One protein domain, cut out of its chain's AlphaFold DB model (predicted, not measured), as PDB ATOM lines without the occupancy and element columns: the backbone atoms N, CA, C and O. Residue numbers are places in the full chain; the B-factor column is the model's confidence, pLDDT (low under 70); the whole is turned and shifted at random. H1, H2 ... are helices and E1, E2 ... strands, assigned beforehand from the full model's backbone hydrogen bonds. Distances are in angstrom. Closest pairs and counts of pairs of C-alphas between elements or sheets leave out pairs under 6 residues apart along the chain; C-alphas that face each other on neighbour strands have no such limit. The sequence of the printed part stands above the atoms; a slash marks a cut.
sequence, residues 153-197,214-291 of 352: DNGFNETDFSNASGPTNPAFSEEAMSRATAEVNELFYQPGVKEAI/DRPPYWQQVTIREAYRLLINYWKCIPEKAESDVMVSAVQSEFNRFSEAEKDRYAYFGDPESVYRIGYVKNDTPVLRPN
ATOM      1  N   ASP A 153     194.714 171.184 332.401       78.75
ATOM      2  CA  ASP A 153     196.118 171.398 332.036       78.75
ATOM      3  C   ASP A 153     196.661 172.771 332.500       78.75
ATOM      4  O   ASP A 153     197.869 172.984 332.515       78.75
ATOM      5  N   ASN A 154     195.798 173.705 332.912       82.38
ATOM      6  CA  ASN A 154     196.145 174.985 333.545       82.38
ATOM      7  C   ASN A 154     195.815 174.978 335.054       82.38
ATOM      8  O   ASN A 154     195.411 175.993 335.625       82.38
ATOM      9  N   GLY A 155     195.886 173.809 335.687       87.06
ATOM     10  CA  GLY A 155     195.589 173.598 337.098       87.06
ATOM     11  C   GLY A 155     196.784 173.085 337.887       87.06
ATOM     12  O   GLY A 155     197.913 173.540 337.710       87.06
ATOM     13  N   PHE A 156     196.508 172.142 338.784       89.88
ATOM     14  CA  PHE A 156     197.519 171.540 339.652       89.88
ATOM     15  C   PHE A 156     198.437 170.571 338.893       89.88
ATOM     16  O   PHE A 156     199.635 170.565 339.151       89.88
ATOM     17  N   ASN A 157     197.901 169.826 337.914       88.12
ATOM     18  CA  ASN A 157     198.651 168.902 337.048       88.12
ATOM     19  C   ASN A 157     199.567 167.932 337.800       88.12
ATOM     20  O   ASN A 157     200.710 167.685 337.412       88.12
ATOM     21  N   GLU A 158     199.048 167.372 338.880       93.81
ATOM     22  CA  GLU A 158     199.762 166.401 339.683       93.81
ATOM     23  C   GLU A 158     200.008 165.101 338.910       93.81
ATOM     24  O   GLU A 158     199.197 164.677 338.079       93.81
ATOM     25  N   THR A 159     201.145 164.465 339.183       94.06
ATOM     26  CA  THR A 159     201.575 163.252 338.477       94.06
ATOM     27  C   THR A 159     200.932 162.012 339.092       94.06
ATOM     28  O   THR A 159     200.911 161.851 340.310       94.06
ATOM     29  N   ASP A 160     200.434 161.101 338.251       93.81
ATOM     30  CA  ASP A 160     199.931 159.807 338.722       93.81
ATOM     31  C   ASP A 160     201.097 158.830 338.922       93.81
ATOM     32  O   ASP A 160     201.711 158.371 337.958       93.81
ATOM     33  N   PHE A 161     201.394 158.509 340.182       96.12
ATOM     34  CA  PHE A 161     202.411 157.531 340.573       96.12
ATOM     35  C   PHE A 161     201.828 156.134 340.833       96.12
ATOM     36  O   PHE A 161     202.448 155.320 341.523       96.12
ATOM     37  N   SER A 162     200.639 155.820 340.309       93.44
ATOM     38  CA  SER A 162     200.002 154.514 340.514       93.44
ATOM     39  C   SER A 162     200.807 153.329 339.970       93.44
ATOM     40  O   SER A 162     200.479 152.198 340.290       93.44
ATOM     41  N   ASN A 163     201.839 153.555 339.155       93.75
ATOM     42  CA  ASN A 163     202.734 152.525 338.615       93.75
ATOM     43  C   ASN A 163     204.124 152.502 339.283       93.75
ATOM     44  O   ASN A 163     205.067 151.939 338.721       93.75
ATOM     45  N   ALA A 164     204.279 153.147 340.442       95.12
ATOM     46  CA  ALA A 164     205.557 153.224 341.139       95.12
ATOM     47  C   ALA A 164     206.074 151.842 341.571       95.12
ATOM     48  O   ALA A 164     205.350 151.021 342.135       95.12
ATOM     49  N   SER A 165     207.368 151.599 341.358       95.50
ATOM     50  CA  SER A 165     208.048 150.386 341.813       95.50
ATOM     51  C   SER A 165     208.654 150.582 343.204       95.50
ATOM     52  O   SER A 165     209.432 151.511 343.399       95.50
ATOM     53  N   GLY A 166     208.369 149.667 344.133       95.81
ATOM     54  CA  GLY A 166     208.958 149.671 345.477       95.81
ATOM     55  C   GLY A 166     208.480 150.814 346.384       95.81
ATOM     56  O   GLY A 166     209.329 151.514 346.933       95.81
ATOM     57  N   PRO A 167     207.158 151.019 346.560       97.12
ATOM     58  CA  PRO A 167     206.642 152.050 347.458       97.12
ATOM     59  C   PRO A 167     207.108 151.808 348.900       97.12
ATOM     60  O   PRO A 167     207.057 150.684 349.404       97.12
ATOM     61  N   THR A 168     207.533 152.872 349.580       98.00
ATOM     62  CA  THR A 168     207.948 152.850 350.993       98.00
ATOM     63  C   THR A 168     206.848 153.361 351.926       98.00
ATOM     64  O   THR A 168     206.897 153.116 353.131       98.00
ATOM     65  N   ASN A 169     205.833 154.048 351.391       98.12
ATOM     66  CA  ASN A 169     204.695 154.569 352.138       98.12
ATOM     67  C   ASN A 169     203.616 153.491 352.376       98.12
ATOM     68  O   ASN A 169     202.971 153.062 351.422       98.12
ATOM     69  N   PRO A 170     203.314 153.106 353.634       96.75
ATOM     70  CA  PRO A 170     202.271 152.117 353.929       96.75
ATOM     71  C   PRO A 170     200.846 152.550 353.548       96.75
ATOM     72  O   PRO A 170     199.958 151.707 353.471       96.75
ATOM     73  N   ALA A 171     200.607 153.853 353.355       94.69
ATOM     74  CA  ALA A 171     199.318 154.388 352.915       94.69
ATOM     75  C   ALA A 171     199.157 154.397 351.381       94.69
ATOM     76  O   ALA A 171     198.069 154.699 350.883       94.69
ATOM     77  N   PHE A 172     200.217 154.079 350.629       97.69
ATOM     78  CA  PHE A 172     200.164 153.982 349.174       97.69
ATOM     79  C   PHE A 172     199.336 152.767 348.735       97.69
ATOM     80  O   PHE A 172     199.496 151.653 349.231       97.69
ATOM     81  N   SER A 173     198.493 152.979 347.730       97.38
ATOM     82  CA  SER A 173     197.995 151.925 346.847       97.38
ATOM     83  C   SER A 173     197.783 152.519 345.461       97.38
ATOM     84  O   SER A 173     197.465 153.707 345.350       97.38
ATOM     85  N   GLU A 174     197.921 151.706 344.413       95.94
ATOM     86  CA  GLU A 174     197.747 152.158 343.026       95.94
ATOM     87  C   GLU A 174     196.369 152.810 342.816       95.94
ATOM     88  O   GLU A 174     196.259 153.888 342.233       95.94
ATOM     89  N   GLU A 175     195.315 152.196 343.367       95.06
ATOM     90  CA  GLU A 175     193.947 152.703 343.268       95.06
ATOM     91  C   GLU A 175     193.765 154.036 344.008       95.06
ATOM     92  O   GLU A 175     193.153 154.962 343.469       95.06
ATOM     93  N   ALA A 176     194.289 154.158 345.234       95.62
ATOM     94  CA  ALA A 176     194.177 155.397 346.000       95.62
ATOM     95  C   ALA A 176     194.963 156.536 345.342       95.62
ATOM     96  O   ALA A 176     194.438 157.646 345.250       95.62
ATOM     97  N   MET A 177     196.166 156.254 344.833       96.50
ATOM     98  CA  MET A 177     196.997 157.219 344.113       96.50
ATOM     99  C   MET A 177     196.303 157.709 342.842       96.50
ATOM    100  O   MET A 177     196.133 158.918 342.662       96.50
ATOM    101  N   SER A 178     195.821 156.791 341.998       93.38
ATOM    102  CA  SER A 178     195.163 157.170 340.745       93.38
ATOM    103  C   SER A 178     193.875 157.953 341.003       93.38
ATOM    104  O   SER A 178     193.596 158.961 340.349       93.38
ATOM    105  N   ARG A 179     193.110 157.563 342.033       93.12
ATOM    106  CA  ARG A 179     191.918 158.297 342.465       93.12
ATOM    107  C   ARG A 179     192.268 159.696 342.963       93.12
ATOM    108  O   ARG A 179     191.683 160.655 342.474       93.12
ATOM    109  N   ALA A 180     193.197 159.828 343.908       95.75
ATOM    110  CA  ALA A 180     193.562 161.122 344.482       95.75
ATOM    111  C   ALA A 180     194.134 162.074 343.420       95.75
ATOM    112  O   ALA A 180     193.745 163.241 343.385       95.75
ATOM    113  N   THR A 181     194.959 161.553 342.505       94.38
ATOM    114  CA  THR A 181     195.471 162.296 341.342       94.38
ATOM    115  C   THR A 181     194.336 162.784 340.454       94.38
ATOM    116  O   THR A 181     194.272 163.965 340.117       94.38
ATOM    117  N   ALA A 182     193.399 161.900 340.098       90.44
ATOM    118  CA  ALA A 182     192.253 162.284 339.290       90.44
ATOM    119  C   ALA A 182     191.431 163.386 339.971       90.44
ATOM    120  O   ALA A 182     191.016 164.318 339.296       90.44
ATOM    121  N   GLU A 183     191.218 163.316 341.291       93.00
ATOM    122  CA  GLU A 183     190.432 164.316 342.018       93.00
ATOM    123  C   GLU A 183     191.103 165.686 342.120       93.00
ATOM    124  O   GLU A 183     190.416 166.691 341.929       93.00
ATOM    125  N   VAL A 184     192.402 165.752 342.426       95.12
ATOM    126  CA  VAL A 184     193.117 167.038 342.498       95.12
ATOM    127  C   VAL A 184     193.251 167.669 341.111       95.12
ATOM    128  O   VAL A 184     193.052 168.872 340.968       95.12
ATOM    129  N   ASN A 185     193.436 166.853 340.071       92.69
ATOM    130  CA  ASN A 185     193.490 167.310 338.681       92.69
ATOM    131  C   ASN A 185     192.114 167.652 338.089       92.69
ATOM    132  O   ASN A 185     192.030 168.015 336.922       92.69
ATOM    133  N   GLU A 186     191.025 167.571 338.861       92.06
ATOM    134  CA  GLU A 186     189.767 168.244 338.508       92.06
ATOM    135  C   GLU A 186     189.804 169.748 338.777       92.06
ATOM    136  O   GLU A 186     188.965 170.479 338.243       92.06
ATOM    137  N   LEU A 187     190.736 170.207 339.614       95.38
ATOM    138  CA  LEU A 187     190.888 171.614 339.935       95.38
ATOM    139  C   LEU A 187     191.747 172.316 338.887       95.38
ATOM    140  O   LEU A 187     192.818 171.837 338.511       95.38
ATOM    141  N   PHE A 188     191.307 173.496 338.468       95.62
ATOM    142  CA  PHE A 188     192.058 174.343 337.554       95.62
ATOM    143  C   PHE A 188     191.883 175.820 337.858       95.62
ATOM    144  O   PHE A 188     190.934 176.234 338.525       95.62
ATOM    145  N   TYR A 189     192.800 176.630 337.347       95.25
ATOM    146  CA  TYR A 189     192.700 178.077 337.444       95.25
ATOM    147  C   TYR A 189     191.896 178.612 336.269       95.25
ATOM    148  O   TYR A 189     192.072 178.168 335.130       95.25
ATOM    149  N   GLN A 190     191.016 179.579 336.535       94.75
ATOM    150  CA  GLN A 190     190.284 180.254 335.469       94.75
ATOM    151  C   GLN A 190     191.264 180.744 334.386       94.75
ATOM    152  O   GLN A 190     192.227 181.437 334.716       94.75
ATOM    153  N   PRO A 191     191.047 180.410 333.102       92.06
ATOM    154  CA  PRO A 191     192.066 180.585 332.062       92.06
ATOM    155  C   PRO A 191     192.268 182.045 331.607       92.06
ATOM    156  O   PRO A 191     193.047 182.316 330.700       92.06
ATOM    157  N   GLY A 192     191.559 182.993 332.217       93.00
ATOM    158  CA  GLY A 192     191.642 184.423 331.947       93.00
ATOM    159  C   GLY A 192     190.575 185.188 332.727       93.00
ATOM    160  O   GLY A 192     189.768 184.590 333.439       93.00
ATOM    161  N   VAL A 193     190.534 186.511 332.576       95.00
ATOM    162  CA  VAL A 193     189.440 187.327 333.124       95.00
ATOM    163  C   VAL A 193     188.157 187.009 332.355       95.00
ATOM    164  O   VAL A 193     188.162 186.995 331.124       95.00
ATOM    165  N   LYS A 194     187.064 186.736 333.074       96.31
ATOM    166  CA  LYS A 194     185.761 186.439 332.472       96.31
ATOM    167  C   LYS A 194     185.118 187.704 331.898       96.31
ATOM    168  O   LYS A 194     184.819 188.639 332.636       96.31
ATOM    169  N   GLU A 195     184.781 187.670 330.617       97.00
ATOM    170  CA  GLU A 195     183.987 188.672 329.909       97.00
ATOM    171  C   GLU A 195     182.679 188.027 329.423       97.00
ATOM    172  O   GLU A 195     182.696 187.085 328.631       97.00
ATOM    173  N   ALA A 196     181.523 188.515 329.877       97.31
ATOM    174  CA  ALA A 196     180.233 188.074 329.345       97.31
ATOM    175  C   ALA A 196     179.945 188.827 328.037       97.31
ATOM    176  O   ALA A 196     179.585 190.003 328.065       97.31
ATOM    177  N   ILE A 197     180.104 188.162 326.890       97.62
ATOM    178  CA  ILE A 197     179.883 188.786 325.575       97.62
ATOM    179  C   ILE A 197     178.389 189.003 325.346       97.62
ATOM    180  O   ILE A 197     177.965 190.073 324.907       97.62
ATOM    181  N   ASP A 214     170.425 179.348 330.747       98.00
ATOM    182  CA  ASP A 214     169.323 178.979 331.650       98.00
ATOM    183  C   ASP A 214     169.708 177.846 332.627       98.00
ATOM    184  O   ASP A 214     168.881 177.364 333.403       98.00
ATOM    185  N   ARG A 215     170.960 177.378 332.572       96.94
ATOM    186  CA  ARG A 215     171.495 176.289 333.402       96.94
ATOM    187  C   ARG A 215     172.376 176.826 334.530       96.94
ATOM    188  O   ARG A 215     172.830 177.969 334.458       96.94
ATOM    189  N   PRO A 216     172.677 176.006 335.558       97.62
ATOM    190  CA  PRO A 216     173.710 176.341 336.536       97.62
ATOM    191  C   PRO A 216     175.044 176.710 335.861       97.62
ATOM    192  O   PRO A 216     175.265 176.349 334.711       97.62
ATOM    193  N   PRO A 217     175.980 177.388 336.538       97.00
ATOM    194  CA  PRO A 217     177.298 177.672 335.964       97.00
ATOM    195  C   PRO A 217     178.010 176.394 335.498       97.00
ATOM    196  O   PRO A 217     178.004 175.408 336.227       97.00
ATOM    197  N   TYR A 218     178.656 176.400 334.326       96.25
ATOM    198  CA  TYR A 218     179.404 175.234 333.814       96.25
ATOM    199  C   TYR A 218     180.662 174.908 334.638       96.25
ATOM    200  O   TYR A 218     181.095 173.754 334.687       96.25
ATOM    201  N   TRP A 219     181.212 175.904 335.334       96.69
ATOM    202  CA  TRP A 219     182.268 175.749 336.332       96.69
ATOM    203  C   TRP A 219     181.812 176.287 337.677       96.69
ATOM    204  O   TRP A 219     181.092 177.282 337.747       96.69
ATOM    205  N   GLN A 220     182.278 175.647 338.740       96.44
ATOM    206  CA  GLN A 220     182.031 176.060 340.116       96.44
ATOM    207  C   GLN A 220     183.356 176.377 340.805       96.44
ATOM    208  O   GLN A 220     184.341 175.658 340.627       96.44
ATOM    209  N   GLN A 221     183.374 177.453 341.587       97.94
ATOM    210  CA  GLN A 221     184.529 177.816 342.397       97.94
ATOM    211  C   GLN A 221     184.589 176.943 343.652       97.94
ATOM    212  O   GLN A 221     183.562 176.712 344.292       97.94
ATOM    213  N   VAL A 222     185.783 176.461 343.999       98.19
ATOM    214  CA  VAL A 222     185.997 175.628 345.192       98.19
ATOM    215  C   VAL A 222     186.408 176.472 346.396       98.19
ATOM    216  O   VAL A 222     186.882 177.601 346.251       98.19
ATOM    217  N   THR A 223     186.218 175.938 347.600       98.69
ATOM    218  CA  THR A 223     186.692 176.576 348.837       98.69
ATOM    219  C   THR A 223     188.138 176.201 349.145       98.69
ATOM    220  O   THR A 223     188.662 175.211 348.625       98.69
ATOM    221  N   ILE A 224     188.775 176.955 350.045       98.56
ATOM    222  CA  ILE A 224     190.088 176.602 350.607       98.56
ATOM    223  C   ILE A 224     190.052 175.199 351.220       98.56
ATOM    224  O   ILE A 224     190.920 174.377 350.937       98.56
ATOM    225  N   ARG A 225     189.008 174.887 351.997       98.62
ATOM    226  CA  ARG A 225     188.802 173.565 352.601       98.62
ATOM    227  C   ARG A 225     188.744 172.456 351.561       98.62
ATOM    228  O   ARG A 225     189.345 171.405 351.770       98.62
ATOM    229  N   GLU A 226     188.031 172.665 350.460       98.38
ATOM    230  CA  GLU A 226     187.951 171.669 349.395       98.38
ATOM    231  C   GLU A 226     189.307 171.468 348.708       98.38
ATOM    232  O   GLU A 226     189.750 170.323 348.598       98.38
ATOM    233  N   ALA A 227     189.979 172.553 348.309       98.25
ATOM    234  CA  ALA A 227     191.269 172.489 347.622       98.25
ATOM    235  C   ALA A 227     192.343 171.792 348.475       98.25
ATOM    236  O   ALA A 227     192.945 170.810 348.039       98.25
ATOM    237  N   TYR A 228     192.520 172.222 349.728       98.50
ATOM    238  CA  TYR A 228     193.514 171.634 350.628       98.50
ATOM    239  C   TYR A 228     193.193 170.189 351.005       98.50
ATOM    240  O   TYR A 228     194.105 169.372 351.105       98.50
ATOM    241  N   ARG A 229     191.915 169.820 351.161       98.44
ATOM    242  CA  ARG A 229     191.537 168.415 351.383       98.44
ATOM    243  C   ARG A 229     192.010 167.524 350.230       98.44
ATOM    244  O   ARG A 229     192.508 166.433 350.491       98.44
ATOM    245  N   LEU A 230     191.846 167.968 348.982       98.06
ATOM    246  CA  LEU A 230     192.280 167.209 347.804       98.06
ATOM    247  C   LEU A 230     193.808 167.098 347.732       98.06
ATOM    248  O   LEU A 230     194.319 165.995 347.556       98.06
ATOM    249  N   LEU A 231     194.524 168.197 347.981       98.25
ATOM    250  CA  LEU A 231     195.989 168.215 348.049       98.25
ATOM    251  C   LEU A 231     196.543 167.284 349.132       98.25
ATOM    252  O   LEU A 231     197.428 166.474 348.873       98.25
ATOM    253  N   ILE A 232     195.998 167.356 350.348       98.38
ATOM    254  CA  ILE A 232     196.421 166.502 351.465       98.38
ATOM    255  C   ILE A 232     196.150 165.030 351.146       98.38
ATOM    256  O   ILE A 232     196.977 164.174 351.452       98.38
ATOM    257  N   ASN A 233     195.002 164.719 350.539       98.12
ATOM    258  CA  ASN A 233     194.680 163.353 350.131       98.12
ATOM    259  C   ASN A 233     195.666 162.826 349.081       98.12
ATOM    260  O   ASN A 233     196.111 161.690 349.212       98.12
ATOM    261  N   TYR A 234     196.041 163.646 348.099       98.12
ATOM    262  CA  TYR A 234     197.063 163.305 347.111       98.12
ATOM    263  C   TYR A 234     198.426 163.029 347.765       98.12
ATOM    264  O   TYR A 234     198.964 161.933 347.615       98.12
ATOM    265  N   TRP A 235     198.939 163.949 348.590       98.38
ATOM    266  CA  TRP A 235     200.255 163.796 349.226       98.38
ATOM    267  C   TRP A 235     200.338 162.632 350.215       98.38
ATOM    268  O   TRP A 235     201.404 162.044 350.385       98.38
ATOM    269  N   LYS A 236     199.222 162.233 350.836       98.25
ATOM    270  CA  LYS A 236     199.159 161.015 351.666       98.25
ATOM    271  C   LYS A 236     199.363 159.736 350.859       98.25
ATOM    272  O   LYS A 236     199.796 158.734 351.426       98.25
ATOM    273  N   CYS A 237     199.040 159.767 349.569       97.62
ATOM    274  CA  CYS A 237     199.128 158.628 348.670       97.62
ATOM    275  C   CYS A 237     200.454 158.552 347.911       97.62
ATOM    276  O   CYS A 237     200.595 157.625 347.133       97.62
ATOM    277  N   ILE A 238     201.420 159.454 348.121       98.06
ATOM    278  CA  ILE A 238     202.712 159.391 347.421       98.06
ATOM    279  C   ILE A 238     203.483 158.110 347.786       98.06
ATOM    280  O   ILE A 238     203.520 157.758 348.968       98.06
ATOM    281  N   PRO A 239     204.104 157.404 346.813       98.06
ATOM    282  CA  PRO A 239     204.796 156.136 347.064       98.06
ATOM    283  C   PRO A 239     205.940 156.238 348.074       98.06
ATOM    284  O   PRO A 239     206.180 155.288 348.818       98.06
ATOM    285  N   GLU A 240     206.646 157.370 348.093       98.25
ATOM    286  CA  GLU A 240     207.796 157.601 348.961       98.25
ATOM    287  C   GLU A 240     207.366 158.219 350.298       98.25
ATOM    288  O   GLU A 240     206.802 159.315 350.354       98.25
ATOM    289  N   LYS A 241     207.635 157.516 351.406       97.94
ATOM    290  CA  LYS A 241     207.169 157.929 352.736       97.94
ATOM    291  C   LYS A 241     207.802 159.238 353.191       97.94
ATOM    292  O   LYS A 241     207.101 160.066 353.770       97.94
ATOM    293  N   ALA A 242     209.096 159.425 352.930       98.00
ATOM    294  CA  ALA A 242     209.797 160.642 353.331       98.00
ATOM    295  C   ALA A 242     209.216 161.883 352.633       98.00
ATOM    296  O   ALA A 242     209.008 162.914 353.271       98.00
ATOM    297  N   GLU A 243     208.900 161.767 351.342       97.56
ATOM    298  CA  GLU A 243     208.274 162.835 350.561       97.56
ATOM    299  C   GLU A 243     206.846 163.121 351.037       97.56
ATOM    300  O   GLU A 243     206.503 164.279 351.291       97.56
ATOM    301  N   SER A 244     206.038 162.071 351.237       98.19
ATOM    302  CA  SER A 244     204.684 162.203 351.786       98.19
ATOM    303  C   SER A 244     204.696 162.936 353.131       98.19
ATOM    304  O   SER A 244     203.930 163.878 353.317       98.19
ATOM    305  N   ASP A 245     205.605 162.589 354.048       98.19
ATOM    306  CA  ASP A 245     205.685 163.234 355.366       98.19
ATOM    307  C   ASP A 245     206.019 164.722 355.292       98.19
ATOM    308  O   ASP A 245     205.387 165.533 355.976       98.19
ATOM    309  N   VAL A 246     206.988 165.093 354.451       98.25
ATOM    310  CA  VAL A 246     207.367 166.497 354.254       98.25
ATOM    311  C   VAL A 246     206.194 167.283 353.677       98.25
ATOM    312  O   VAL A 246     205.814 168.319 354.231       98.25
ATOM    313  N   MET A 247     205.584 166.782 352.603       98.00
ATOM    314  CA  MET A 247     204.557 167.526 351.877       98.00
ATOM    315  C   MET A 247     203.220 167.562 352.611       98.00
ATOM    316  O   MET A 247     202.607 168.625 352.698       98.00
ATOM    317  N   VAL A 248     202.784 166.457 353.222       98.31
ATOM    318  CA  VAL A 248     201.578 166.456 354.064       98.31
ATOM    319  C   VAL A 248     201.749 167.428 355.227       98.31
ATOM    320  O   VAL A 248     200.829 168.194 355.505       98.31
ATOM    321  N   SER A 249     202.915 167.446 355.882       98.00
ATOM    322  CA  SER A 249     203.195 168.386 356.974       98.00
ATOM    323  C   SER A 249     203.149 169.844 356.504       98.00
ATOM    324  O   SER A 249     202.460 170.663 357.115       98.00
ATOM    325  N   ALA A 250     203.807 170.162 355.384       97.81
ATOM    326  CA  ALA A 250     203.822 171.509 354.815       97.81
ATOM    327  C   ALA A 250     202.409 171.995 354.446       97.81
ATOM    328  O   ALA A 250     201.962 173.038 354.926       97.81
ATOM    329  N   VAL A 251     201.667 171.198 353.674       97.94
ATOM    330  CA  VAL A 251     200.317 171.545 353.201       97.94
ATOM    331  C   VAL A 251     199.319 171.619 354.363       97.94
ATOM    332  O   VAL A 251     198.463 172.504 354.396       97.94
ATOM    333  N   GLN A 252     199.426 170.732 355.358       98.19
ATOM    334  CA  GLN A 252     198.579 170.774 356.553       98.19
ATOM    335  C   GLN A 252     198.885 171.996 357.429       98.19
ATOM    336  O   GLN A 252     197.960 172.588 357.987       98.19
ATOM    337  N   SER A 253     200.161 172.373 357.553       97.81
ATOM    338  CA  SER A 253     200.581 173.577 358.272       97.81
ATOM    339  C   SER A 253     199.984 174.829 357.630       97.81
ATOM    340  O   SER A 253     199.341 175.614 358.324       97.81
ATOM    341  N   GLU A 254     200.087 174.966 356.304       97.12
ATOM    342  CA  GLU A 254     199.429 176.043 355.556       97.12
ATOM    343  C   GLU A 254     197.919 176.068 355.787       97.12
ATOM    344  O   GLU A 254     197.372 177.100 356.172       97.12
ATOM    345  N   PHE A 255     197.246 174.923 355.636       98.25
ATOM    346  CA  PHE A 255     195.805 174.837 355.851       98.25
ATOM    347  C   PHE A 255     195.394 175.290 357.259       98.25
ATOM    348  O   PHE A 255     194.352 175.921 357.442       98.25
ATOM    349  N   ASN A 256     196.216 174.984 358.265       98.00
ATOM    350  CA  ASN A 256     195.964 175.339 359.657       98.00
ATOM    351  C   ASN A 256     196.219 176.822 359.974       98.00
ATOM    352  O   ASN A 256     195.749 177.284 361.012       98.00
ATOM    353  N   ARG A 257     196.918 177.572 359.108       96.88
ATOM    354  CA  ARG A 257     197.088 179.030 359.261       96.88
ATOM    355  C   ARG A 257     195.792 179.795 358.992       96.88
ATOM    356  O   ARG A 257     195.619 180.881 359.537       96.88
ATOM    357  N   PHE A 258     194.889 179.235 358.189       97.75
ATOM    358  CA  PHE A 258     193.567 179.812 357.960       97.75
ATOM    359  C   PHE A 258     192.657 179.595 359.175       97.75
ATOM    360  O   PHE A 258     192.560 178.491 359.723       97.75
ATOM    361  N   SER A 259     191.922 180.631 359.566       98.19
ATOM    362  CA  SER A 259     190.787 180.512 360.484       98.19
ATOM    363  C   SER A 259     189.677 179.641 359.881       98.19
ATOM    364  O   SER A 259     189.589 179.474 358.665       98.19
ATOM    365  N   GLU A 260     188.775 179.103 360.710       97.81
ATOM    366  CA  GLU A 260     187.659 178.286 360.198       97.81
ATOM    367  C   GLU A 260     186.775 179.045 359.201       97.81
ATOM    368  O   GLU A 260     186.379 178.480 358.187       97.81
ATOM    369  N   ALA A 261     186.547 180.342 359.426       97.94
ATOM    370  CA  ALA A 261     185.810 181.170 358.478       97.94
ATOM    371  C   ALA A 261     186.557 181.323 357.140       97.94
ATOM    372  O   ALA A 261     185.927 181.292 356.087       97.94
ATOM    373  N   GLU A 262     187.887 181.468 357.155       98.31
ATOM    374  CA  GLU A 262     188.699 181.563 355.932       98.31
ATOM    375  C   GLU A 262     188.757 180.242 355.162       98.31
ATOM    376  O   GLU A 262     188.734 180.263 353.933       98.31
ATOM    377  N   LYS A 263     188.757 179.099 355.857       98.50
ATOM    378  CA  LYS A 263     188.712 177.770 355.225       98.50
ATOM    379  C   LYS A 263     187.460 177.575 354.367       98.50
ATOM    380  O   LYS A 263     187.520 176.883 353.352       98.50
ATOM    381  N   ASP A 264     186.350 178.208 354.735       98.38
ATOM    382  CA  ASP A 264     185.087 178.131 353.992       98.38
ATOM    383  C   ASP A 264     184.927 179.237 352.936       98.38
ATOM    384  O   ASP A 264     183.943 179.254 352.193       98.38
ATOM    385  N   ARG A 265     185.912 180.135 352.799       98.56
ATOM    386  CA  ARG A 265     185.962 181.096 351.690       98.56
ATOM    387  C   ARG A 265     186.418 180.416 350.406       98.56
ATOM    388  O   ARG A 265     187.082 179.378 350.409       98.56
ATOM    389  N   TYR A 266     186.075 181.047 349.288       98.69
ATOM    390  CA  TYR A 266     186.526 180.611 347.980       98.69
ATOM    391  C   TYR A 266     188.045 180.699 347.814       98.69
ATOM    392  O   TYR A 266     188.681 181.633 348.303       98.69
ATOM    393  N   ALA A 267     188.595 179.732 347.085       98.56
ATOM    394  CA  ALA A 267     190.007 179.636 346.760       98.56
ATOM    395  C   ALA A 267     190.359 180.443 345.500       98.56
ATOM    396  O   ALA A 267     189.622 180.443 344.503       98.56
ATOM    397  N   TYR A 268     191.520 181.087 345.545       98.25
ATOM    398  CA  TYR A 268     192.126 181.867 344.472       98.25
ATOM    399  C   TYR A 268     193.608 181.509 344.351       98.25
ATOM    400  O   TYR A 268     194.272 181.253 345.356       98.25
ATOM    401  N   PHE A 269     194.127 181.500 343.125       97.06
ATOM    402  CA  PHE A 269     195.551 181.313 342.857       97.06
ATOM    403  C   PHE A 269     196.303 182.647 342.924       97.06
ATOM    404  O   PHE A 269     195.793 183.673 342.474       97.06
ATOM    405  N   GLY A 270     197.535 182.633 343.432       95.50
ATOM    406  CA  GLY A 270     198.432 183.789 343.488       95.50
ATOM    407  C   GLY A 270     198.953 184.146 344.880       95.50
ATOM    408  O   GLY A 270     199.603 185.179 345.010       95.50
ATOM    409  N   ASP A 271     198.696 183.327 345.902       96.00
ATOM    410  CA  ASP A 271     199.244 183.545 347.245       96.00
ATOM    411  C   ASP A 271     200.755 183.224 347.272       96.00
ATOM    412  O   ASP A 271     201.134 182.075 347.065       96.00
ATOM    413  N   PRO A 272     201.659 184.192 347.493       95.00
ATOM    414  CA  PRO A 272     203.095 183.917 347.493       95.00
ATOM    415  C   PRO A 272     203.572 183.126 348.722       95.00
ATOM    416  O   PRO A 272     204.695 182.626 348.701       95.00
ATOM    417  N   GLU A 273     202.766 183.026 349.785       92.12
ATOM    418  CA  GLU A 273     203.131 182.318 351.019       92.12
ATOM    419  C   GLU A 273     202.722 180.840 351.022       92.12
ATOM    420  O   GLU A 273     203.139 180.099 351.912       92.12
ATOM    421  N   SER A 274     201.920 180.410 350.044       94.50
ATOM    422  CA  SER A 274     201.519 179.012 349.868       94.50
ATOM    423  C   SER A 274     202.393 178.315 348.825       94.50
ATOM    424  O   SER A 274     202.602 178.835 347.727       94.50
ATOM    425  N   VAL A 275     202.824 177.084 349.115       92.94
ATOM    426  CA  VAL A 275     203.526 176.191 348.176       92.94
ATOM    427  C   VAL A 275     202.712 175.980 346.897       92.94
ATOM    428  O   VAL A 275     203.267 175.978 345.801       92.94
ATOM    429  N   TYR A 276     201.388 175.881 347.028       93.69
ATOM    430  CA  TYR A 276     200.449 175.740 345.911       93.69
ATOM    431  C   TYR A 276     199.902 177.066 345.386       93.69
ATOM    432  O   TYR A 276     199.091 177.096 344.460       93.69
ATOM    433  N   ARG A 277     200.342 178.174 345.980       96.31
ATOM    434  CA  ARG A 277     199.863 179.528 345.723       96.31
ATOM    435  C   ARG A 277     198.360 179.711 345.898       96.31
ATOM    436  O   ARG A 277     197.769 180.554 345.223       96.31
ATOM    437  N   ILE A 278     197.733 178.943 346.785       97.44
ATOM    438  CA  ILE A 278     196.292 179.017 347.033       97.44
ATOM    439  C   ILE A 278     196.010 179.865 348.268       97.44
ATOM    440  O   ILE A 278     196.518 179.581 349.346       97.44
ATOM    441  N   GLY A 279     195.135 180.860 348.123       97.88
ATOM    442  CA  GLY A 279     194.686 181.718 349.219       97.88
ATOM    443  C   GLY A 279     193.231 182.158 349.057       97.88
ATOM    444  O   GLY A 279     192.585 181.889 348.045       97.88
ATOM    445  N   TYR A 280     192.677 182.822 350.075       97.62
ATOM    446  CA  TYR A 280     191.269 183.262 350.088       97.62
ATOM    447  C   TYR A 280     191.063 184.690 349.551       97.62
ATOM    448  O   TYR A 280     189.933 185.198 349.510       97.62
ATOM    449  N   VAL A 281     192.155 185.389 349.226       97.62
ATOM    450  CA  VAL A 281     192.121 186.776 348.760       97.62
ATOM    451  C   VAL A 281     191.563 186.799 347.344       97.62
ATOM    452  O   VAL A 281     192.152 186.248 346.420       97.62
ATOM    453  N   LYS A 282     190.411 187.453 347.181       97.75
ATOM    454  CA  LYS A 282     189.717 187.537 345.898       97.75
ATOM    455  C   LYS A 282     190.587 188.215 344.839       97.75
ATOM    456  O   LYS A 282     191.045 189.336 345.047       97.75
ATOM    457  N   ASN A 283     190.728 187.555 343.695       96.12
ATOM    458  CA  ASN A 283     191.382 188.062 342.491       96.12
ATOM    459  C   ASN A 283     190.720 187.472 341.224       96.12
ATOM    460  O   ASN A 283     189.690 186.798 341.317       96.12
ATOM    461  N   ASP A 284     191.305 187.729 340.052       95.44
ATOM    462  CA  ASP A 284     190.772 187.292 338.752       95.44
ATOM    463  C   ASP A 284     191.143 185.849 338.359       95.44
ATOM    464  O   ASP A 284     190.812 185.394 337.262       95.44
ATOM    465  N   THR A 285     191.777 185.108 339.270       95.62
ATOM    466  CA  THR A 285     192.281 183.745 339.059       95.62
ATOM    467  C   THR A 285     191.667 182.763 340.072       95.62
ATOM    468  O   THR A 285     192.385 182.138 340.862       95.62
ATOM    469  N   PRO A 286     190.326 182.620 340.118       97.75
ATOM    470  CA  PRO A 286     189.679 181.676 341.020       97.75
ATOM    471  C   PRO A 286     190.076 180.229 340.699       97.75
ATOM    472  O   PRO A 286     190.304 179.877 339.537       97.75
ATOM    473  N   VAL A 287     190.106 179.382 341.732       98.12
ATOM    474  CA  VAL A 287     190.260 177.928 341.578       98.12
ATOM    475  C   VAL A 287     188.887 177.318 341.319       98.12
ATOM    476  O   VAL A 287     187.964 177.451 342.127       98.12
ATOM    477  N   LEU A 288     188.744 176.659 340.181       97.38
ATOM    478  CA  LEU A 288     187.493 176.133 339.659       97.38
ATOM    479  C   LEU A 288     187.553 174.612 339.509       97.38
ATOM    480  O   LEU A 288     188.624 174.013 339.485       97.38
ATOM    481  N   ARG A 289     186.380 174.000 339.358       95.44
ATOM    482  CA  ARG A 289     186.197 172.632 338.860       95.44
ATOM    483  C   ARG A 289     184.969 172.558 337.948       95.44
ATOM    484  O   ARG A 289     184.117 173.457 338.010       95.44
ATOM    485  N   PRO A 290     184.804 171.496 337.139       94.75
ATOM    486  CA  PRO A 290     183.565 171.282 336.401       94.75
ATOM    487  C   PRO A 290     182.348 171.201 337.335       94.75
ATOM    488  O   PRO A 290     182.426 170.627 338.426       94.75
ATOM    489  N   ASN A 291     181.214 171.767 336.916       95.88
ATOM    490  CA  ASN A 291     179.962 171.659 337.659       95.88
ATOM    491  C   ASN A 291     179.094 170.512 337.107       95.88
ATOM    492  O   ASN A 291     178.549 170.645 336.010       95.88
TER     493      ASN A 291
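This is residues 153 to 197 and 214 to 291 of the 352 residues of an uncharacterized protein of Bacteroidetes bacterium ADurb.Bin145 (UniProt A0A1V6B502). Three helices, H1, H2 and H3, stand side by side with H2 between the other two, each running the opposite way to its neighbour; at one end of this group are a small ladder of two strands, E2 and E3, the short helix H4 and a long looped link, residues 264 to 286. Residues 153 to 173 run the length of the helices to their other end, where the chain folds back into H1, and E1 lies out beyond the two-stranded end, touching no named element. The 123 printed residues hold four named helices and three named strands in the order H1 E1 E2 H2 H3 H4 E3, with an antiparallel sheet of order E2 - E3. The class is mostly helix, though under half of the residues are in named elements. The whole is compact, with a radius of gyration of the C-alphas of 15.4 A, yet its outline is elongated, with spans of 52, 31 and 21 A.

Residues 153 to 173 hold no named element. H1, residues 174 to 184, begins at C-alpha 174 at (197.747, 152.158, 343.026) and is 15.6 A long. E1 is residues 194 to 197, 9.4 A, and E2 is residues 219 to 221, 6.8 A. H2, residues 224 to 236, begins at C-alpha 224 at (190.088, 176.602, 350.607) and is 18.1 A long. H3, residues 241 to 257, is the longest helix at 24.3 A. H4 is residues 260 to 263, 5.1 A. E3, residues 287 to 290, is 10.8 A long and ends at C-alpha 290 at (183.565, 171.282, 336.401).

H2 is the hub, touching three helices. It touches H1 at a shallow tilt of 25 degrees, opposite ways, the closest C-alphas being those of Ala 180 and Tyr 234, 4.9 A apart. H2 and H3 form a helical hairpin at 14 degrees, with the C-alphas of Trp 235 and Ser 244 closest at 5.4 A. H1 and H3 are apart. H2 only just touches H4, with residues 224 to 225 alone and 3 pairs of C-alphas within 8 A; the closest are those of Arg 225 and Lys 263, 5.0 A. E2 and E3 are antiparallel at 144 degrees, with N 220 and O 289 at 3.0 A and N 289 and O 220 at 2.9 A, within hydrogen-bond range. Residues 188 to 189 pair antiparallel with residues 287 to 288 of E3. E1 pairs with no named strand. In H1, H2 and H3 every O i to N i+4 pair is within hydrogen-bond range; H4 is too short for one.

The C-alphas farthest apart, those of Gly 166 and Ile 197, are 52.6 A apart. Residues 198 to 213 are not printed, and C-alphas 197 and 214 are 15.6 A apart across the cut. The link from H4 to E3 is long, 23 residues. The mean pLDDT of the printed part is 96.2, and no printed residue is under 70.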